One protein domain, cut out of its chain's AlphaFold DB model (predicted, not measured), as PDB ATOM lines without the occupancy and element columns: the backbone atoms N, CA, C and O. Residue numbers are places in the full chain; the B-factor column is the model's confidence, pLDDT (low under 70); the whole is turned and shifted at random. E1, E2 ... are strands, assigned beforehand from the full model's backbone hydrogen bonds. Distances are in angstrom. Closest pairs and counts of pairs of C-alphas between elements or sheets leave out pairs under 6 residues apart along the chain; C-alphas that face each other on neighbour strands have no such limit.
ATOM      1  N   ASP A   2     -19.049  27.410  -6.667       76.38
ATOM      2  CA  ASP A   2     -18.064  26.829  -7.586       76.38
ATOM      3  C   ASP A   2     -16.749  27.622  -7.522       76.38
ATOM      4  O   ASP A   2     -16.685  28.759  -7.995       76.38
ATOM      5  N   LEU A   3     -15.731  27.033  -6.886       79.69
ATOM      6  CA  LEU A   3     -14.407  27.639  -6.709       79.69
ATOM      7  C   LEU A   3     -13.536  27.570  -7.968       79.69
ATOM      8  O   LEU A   3     -12.533  28.272  -8.030       79.69
ATOM      9  N   SER A   4     -13.929  26.809  -8.998       77.62
ATOM     10  CA  SER A   4     -13.207  26.790 -10.284       77.62
ATOM     11  C   SER A   4     -13.224  28.147 -11.002       77.62
ATOM     12  O   SER A   4     -12.479  28.371 -11.949       77.62
ATOM     13  N   ARG A   5     -14.069  29.070 -10.531       82.12
ATOM     14  CA  ARG A   5     -14.231  30.437 -11.037       82.12
ATOM     15  C   ARG A   5     -13.330  31.456 -10.331       82.12
ATOM     16  O   ARG A   5     -13.492  32.660 -10.555       82.12
ATOM     17  N   CYS A   6     -12.473  31.000  -9.421       86.06
ATOM     18  CA  CYS A   6     -11.460  31.833  -8.791       86.06
ATOM     19  C   CYS A   6     -10.309  32.117  -9.759       86.06
ATOM     20  O   CYS A   6      -9.934  31.260 -10.547       86.06
ATOM     21  N   GLU A   7      -9.726  33.305  -9.641       86.38
ATOM     22  CA  GLU A   7      -8.556  33.731 -10.408       86.38
ATOM     23  C   GLU A   7      -7.430  34.147  -9.442       86.38
ATOM     24  O   GLU A   7      -7.701  34.948  -8.534       86.38
ATOM     25  N   PRO A   8      -6.185  33.659  -9.612       87.88
ATOM     26  CA  PRO A   8      -5.777  32.632 -10.577       87.88
ATOM     27  C   PRO A   8      -6.305  31.239 -10.190       87.88
ATOM     28  O   PRO A   8      -6.246  30.851  -9.021       87.88
ATOM     29  N   ALA A   9      -6.823  30.484 -11.159       86.44
ATOM     30  CA  ALA A   9      -7.409  29.164 -10.908       86.44
ATOM     31  C   ALA A   9      -6.352  28.137 -10.467       86.44
ATOM     32  O   ALA A   9      -6.613  27.290  -9.616       86.44
ATOM     33  N   GLU A  10      -5.133  28.253 -10.994       88.00
ATOM     34  CA  GLU A  10      -3.976  27.414 -10.673       88.00
ATOM     35  C   GLU A  10      -3.492  27.556  -9.227       88.00
ATOM     36  O   GLU A  10      -2.789  26.680  -8.726       88.00
ATOM     37  N   ALA A  11      -3.897  28.622  -8.529       88.88
ATOM     38  CA  ALA A  11      -3.621  28.773  -7.108       88.88
ATOM     39  C   ALA A  11      -4.518  27.892  -6.233       88.88
ATOM     40  O   ALA A  11      -4.338  27.891  -5.018       88.88
ATOM     41  N   LEU A  12      -5.480  27.159  -6.799       90.38
ATOM     42  CA  LEU A  12      -6.344  26.235  -6.074       90.38
ATOM     43  C   LEU A  12      -6.070  24.792  -6.509       90.38
ATOM     44  O   LEU A  12      -6.113  24.461  -7.691       90.38
ATOM     45  N   SER A  13      -5.814  23.908  -5.547       88.88
ATOM     46  CA  SER A  13      -5.471  22.512  -5.825       88.88
ATOM     47  C   SER A  13      -6.017  21.589  -4.746       88.88
ATOM     48  O   SER A  13      -6.002  21.928  -3.570       88.88
ATOM     49  N   HIS A  14      -6.451  20.381  -5.106       89.06
ATOM     50  CA  HIS A  14      -6.730  19.330  -4.115       89.06
ATOM     51  C   HIS A  14      -5.456  18.670  -3.566       89.06
ATOM     52  O   HIS A  14      -5.502  17.990  -2.543       89.06
ATOM     53  N   ASN A  15      -4.317  18.882  -4.226       86.75
ATOM     54  CA  ASN A  15      -3.015  18.414  -3.772       86.75
ATOM     55  C   ASN A  15      -2.306  19.531  -3.009       86.75
ATOM     56  O   ASN A  15      -2.240  20.664  -3.491       86.75
ATOM     57  N   SER A  16      -1.736  19.194  -1.854       80.12
ATOM     58  CA  SER A  16      -0.911  20.120  -1.087       80.12
ATOM     59  C   SER A  16       0.403  20.422  -1.811       80.12
ATOM     60  O   SER A  16       1.013  19.552  -2.435       80.12
ATOM     61  N   GLY A  17       0.848  21.674  -1.730       77.94
ATOM     62  CA  GLY A  17       2.065  22.134  -2.386       77.94
ATOM     63  C   GLY A  17       2.352  23.601  -2.099       77.94
ATOM     64  O   GLY A  17       1.487  24.333  -1.622       77.94
ATOM     65  N   SER A  18       3.580  24.027  -2.377       83.00
ATOM     66  CA  SER A  18       3.936  25.448  -2.355       83.00
ATOM     67  C   SER A  18       3.259  26.183  -3.521       83.00
ATOM     68  O   SER A  18       3.058  25.604  -4.588       83.00
ATOM     69  N   GLY A  19       2.891  27.442  -3.305       83.88
ATOM     70  CA  GLY A  19       2.231  28.321  -4.267       83.88
ATOM     71  C   GLY A  19       0.731  28.081  -4.448       83.88
ATOM     72  O   GLY A  19       0.138  28.703  -5.325       83.88
ATOM     73  N   VAL A  20       0.098  27.201  -3.658       87.19
ATOM     74  CA  VAL A  20      -1.324  26.844  -3.829       87.19
ATOM     75  C   VAL A  20      -2.096  26.800  -2.512       87.19
ATOM     76  O   VAL A  20      -1.544  26.530  -1.446       87.19
ATOM     77  N   TRP A  21      -3.397  27.051  -2.587       87.62
ATOM     78  CA  TRP A  21      -4.382  26.729  -1.562       87.62
ATOM     79  C   TRP A  21      -4.836  25.285  -1.739       87.62
ATOM     80  O   TRP A  21      -5.244  24.879  -2.828       87.62
ATOM     81  N   THR A  22      -4.813  24.520  -0.651       86.31
ATOM     82  CA  THR A  22      -5.320  23.148  -0.642       86.31
ATOM     83  C   THR A  22      -6.833  23.153  -0.441       86.31
ATOM     84  O   THR A  22      -7.329  23.616   0.585       86.31
ATOM     85  N   MET A  23      -7.566  22.623  -1.412       88.00
ATOM     86  CA  MET A  23      -9.008  22.430  -1.378       88.00
ATOM     87  C   MET A  23      -9.356  21.100  -0.714       88.00
ATOM     88  O   MET A  23      -8.976  20.033  -1.196       88.00
ATOM     89  N   VAL A  24     -10.146  21.156   0.353       84.50
ATOM     90  CA  VAL A  24     -10.649  19.973   1.057       84.50
ATOM     91  C   VAL A  24     -12.169  19.995   1.032       84.50
ATOM     92  O   VAL A  24     -12.792  20.901   1.584       84.50
ATOM     93  N   ASN A  25     -12.770  18.997   0.391       84.38
ATOM     94  CA  ASN A  25     -14.215  18.806   0.450       84.38
ATOM     95  C   ASN A  25     -14.591  18.340   1.862       84.38
ATOM     96  O   ASN A  25     -13.941  17.447   2.404       84.38
ATOM     97  N   TYR A  26     -15.630  18.928   2.447       79.06
ATOM     98  CA  TYR A  26     -16.175  18.501   3.731       79.06
ATOM     99  C   TYR A  26     -17.666  18.218   3.611       79.06
ATOM    100  O   TYR A  26     -18.374  18.817   2.798       79.06
ATOM    101  N   GLU A  27     -18.134  17.333   4.476       82.25
ATOM    102  CA  GLU A  27     -19.538  17.001   4.644       82.25
ATOM    103  C   GLU A  27     -19.814  16.889   6.145       82.25
ATOM    104  O   GLU A  27     -19.116  16.176   6.866       82.25
ATOM    105  N   ILE A  28     -20.786  17.664   6.619       75.62
ATOM    106  CA  ILE A  28     -21.275  17.681   8.000       75.62
ATOM    107  C   ILE A  28     -22.806  17.658   7.979       75.62
ATOM    108  O   ILE A  28     -23.424  17.886   6.940       75.62
ATOM    109  N   GLU A  29     -23.440  17.437   9.130       70.12
ATOM    110  CA  GLU A  29     -24.909  17.401   9.229       70.12
ATOM    111  C   GLU A  29     -25.577  18.686   8.709       70.12
ATOM    112  O   GLU A  29     -26.653  18.639   8.120       70.12
ATOM    113  N   GLN A  30     -24.929  19.839   8.896       71.62
ATOM    114  CA  GLN A  30     -25.434  21.148   8.475       71.62
ATOM    115  C   GLN A  30     -25.212  21.434   6.976       71.62
ATOM    116  O   GLN A  30     -25.710  22.444   6.477       71.62
ATOM    117  N   GLY A  31     -24.474  20.583   6.253       72.25
ATOM    118  CA  GLY A  31     -24.241  20.717   4.815       72.25
ATOM    119  C   GLY A  31     -22.858  20.252   4.353       72.25
ATOM    120  O   GLY A  31     -22.023  19.802   5.131       72.25
ATOM    121  N   HIS A  32     -22.603  20.399   3.056       78.69
ATOM    122  CA  HIS A  32     -21.321  20.081   2.430       78.69
ATOM    123  C   HIS A  32     -20.701  21.326   1.788       78.69
ATOM    124  O   HIS A  32     -21.399  22.286   1.450       78.69
ATOM    125  N   GLY A  33     -19.384  21.311   1.596       80.56
ATOM    126  CA  GLY A  33     -18.667  22.432   0.999       80.56
ATOM    127  C   GLY A  33     -17.194  22.147   0.737       80.56
ATOM    128  O   GLY A  33     -16.738  21.009   0.820       80.56
ATOM    129  N   VAL A  34     -16.451  23.205   0.411       82.50
ATOM    130  CA  VAL A  34     -14.998  23.154   0.212       82.50
ATOM    131  C   VAL A  34     -14.339  24.119   1.185       82.50
ATOM    132  O   VAL A  34     -14.709  25.290   1.246       82.50
ATOM    133  N   MET A  35     -13.361  23.624   1.934       80.88
ATOM    134  CA  MET A  35     -12.496  24.410   2.804       80.88
ATOM    135  C   MET A  35     -11.160  24.660   2.100       80.88
ATOM    136  O   MET A  35     -10.617  23.758   1.462       80.88
ATOM    137  N   LEU A  36     -10.638  25.883   2.209       79.75
ATOM    138  CA  LEU A  36      -9.321  26.250   1.694       79.75
ATOM    139  C   LEU A  36      -8.310  26.278   2.838       79.75
ATOM    140  O   LEU A  36      -8.514  26.974   3.830       79.75
ATOM    141  N   PHE A  37      -7.213  25.549   2.670       77.31
ATOM    142  CA  PHE A  37      -6.101  25.515   3.610       77.31
ATOM    143  C   PHE A  37      -4.838  26.082   2.973       77.31
ATOM    144  O   PHE A  37      -4.465  25.721   1.857       77.31
ATOM    145  N   ALA A  38      -4.150  26.923   3.731       73.06
ATOM    146  CA  ALA A  38      -2.774  27.322   3.493       73.06
ATOM    147  C   ALA A  38      -2.040  27.202   4.831       73.06
ATOM    148  O   ALA A  38      -2.616  27.492   5.881       73.06
ATOM    149  N   ASN A  39      -0.796  26.737   4.809       65.56
ATOM    150  CA  ASN A  39       0.061  26.753   5.989       65.56
ATOM    151  C   ASN A  39       1.115  27.858   5.830       65.56
ATOM    152  O   ASN A  39       1.243  28.475   4.775       65.56
ATOM    153  N   SER A  40       1.890  28.125   6.877       61.75
ATOM    154  CA  SER A  40       2.932  29.162   6.846       61.75
ATOM    155  C   SER A  40       4.042  28.909   5.814       61.75
ATOM    156  O   SER A  40       4.843  29.802   5.560       61.75
ATOM    157  N   LEU A  41       4.093  27.717   5.215       60.06
ATOM    158  CA  LEU A  41       5.083  27.301   4.224       60.06
ATOM    159  C   LEU A  41       4.528  27.287   2.790       60.06
ATOM    160  O   LEU A  41       5.302  27.088   1.855       60.06
ATOM    161  N   THR A  42       3.216  27.459   2.587       65.31
ATOM    162  CA  THR A  42       2.607  27.299   1.258       65.31
ATOM    163  C   THR A  42       2.705  28.542   0.381       65.31
ATOM    164  O   THR A  42       2.478  28.391  -0.807       65.31
ATOM    165  N   ASP A  43       3.073  29.724   0.897       77.06
ATOM    166  CA  ASP A  43       3.200  30.989   0.128       77.06
ATOM    167  C   ASP A  43       2.062  31.192  -0.898       77.06
ATOM    168  O   ASP A  43       2.265  31.506  -2.072       77.06
ATOM    169  N   SER A  44       0.836  30.873  -0.474       79.12
ATOM    170  CA  SER A  44      -0.318  30.783  -1.363       79.12
ATOM    171  C   SER A  44      -0.759  32.196  -1.782       79.12
ATOM    172  O   SER A  44      -1.001  33.038  -0.911       79.12
ATOM    173  N   PRO A  45      -0.904  32.488  -3.086       80.56
ATOM    174  CA  PRO A  45      -1.220  33.833  -3.557       80.56
ATOM    175  C   PRO A  45      -2.676  34.211  -3.252       80.56
ATOM    176  O   PRO A  45      -3.527  33.359  -2.991       80.56
ATOM    177  N   SER A  46      -2.998  35.505  -3.309       82.50
ATOM    178  CA  SER A  46      -4.391  35.958  -3.213       82.50
ATOM    179  C   SER A  46      -5.232  35.410  -4.371       82.50
ATOM    180  O   SER A  46      -4.793  35.426  -5.517       82.50
ATOM    181  N   VAL A  47      -6.463  34.985  -4.075       80.88
ATOM    182  CA  VAL A  47      -7.435  34.501  -5.068       80.88
ATOM    183  C   VAL A  47      -8.691  35.365  -5.058       80.88
ATOM    184  O   VAL A  47      -9.145  35.816  -4.007       80.88
ATOM    185  N   SER A  48      -9.261  35.601  -6.237       82.12
ATOM    186  CA  SER A  48     -10.467  36.414  -6.418       82.12
ATOM    187  C   SER A  48     -11.598  35.591  -7.018       82.12
ATOM    188  O   SER A  48     -11.447  35.049  -8.107       82.12
ATOM    189  N   LEU A  49     -12.762  35.559  -6.364       80.38
ATOM    190  CA  LEU A  49     -13.978  34.961  -6.917       80.38
ATOM    191  C   LEU A  49     -14.924  36.046  -7.433       80.38
ATOM    192  O   LEU A  49     -15.451  36.850  -6.663       80.38
ATOM    193  N   LYS A  50     -15.212  36.036  -8.736       76.94
ATOM    194  CA  LYS A  50     -16.233  36.919  -9.317       76.94
ATOM    195  C   LYS A  50     -17.630  36.365  -9.044       76.94
ATOM    196  O   LYS A  50     -18.079  35.411  -9.686       76.94
ATOM    197  N   LEU A  51     -18.355  36.990  -8.125       73.62
ATOM    198  CA  LEU A  51     -19.749  36.649  -7.860       73.62
ATOM    199  C   LEU A  51     -20.625  37.178  -9.005       73.62
ATOM    200  O   LEU A  51     -20.865  38.373  -9.116       73.62
TER     201      LEU A  51
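This is residues 2 to 51 of the 103 residues of an uncharacterized protein of Candidatus Latescibacteria bacterium 4484_181 (UniProt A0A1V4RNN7). There is little regular structure here: one long twisted hairpin, E1 then E2, sticks out at its tip, residues 27 to 32, while two stretches with no named element, residues 2 to 20 and 38 to 51, gather near its other end. Short pairings join residues 6 to 7 with 48 to 49, antiparallel, and 12 to 13 with 21 to 22 of E1, parallel. The 50 printed residues, all strand in class with 15 in named elements, are only just compact, close to loose, with a radius of gyration of the C-alphas of 11.4 A and spans of 32 by 25 by 15 A.

Start at Asp 2 and pass to C-alpha 21 at (-4.382, 26.729, -1.562), where E1, residues 21 to 28, begins its 21.4 A. E2, residues 31 to 37, runs 18.8 A to C-alpha 37 at (-6.101, 25.515, 3.610).

E1 and E2 form an antiparallel hairpin at 157 degrees; look for N 22 and O 37, 2.8 A apart, within hydrogen-bond range.

The farthest C-alphas, of Glu 29 and Asp 43, are 32.5 A apart. The printed part has no cut, its E1 to E2 link is tight, and pLDDT is under 70 at residues 39 to 42.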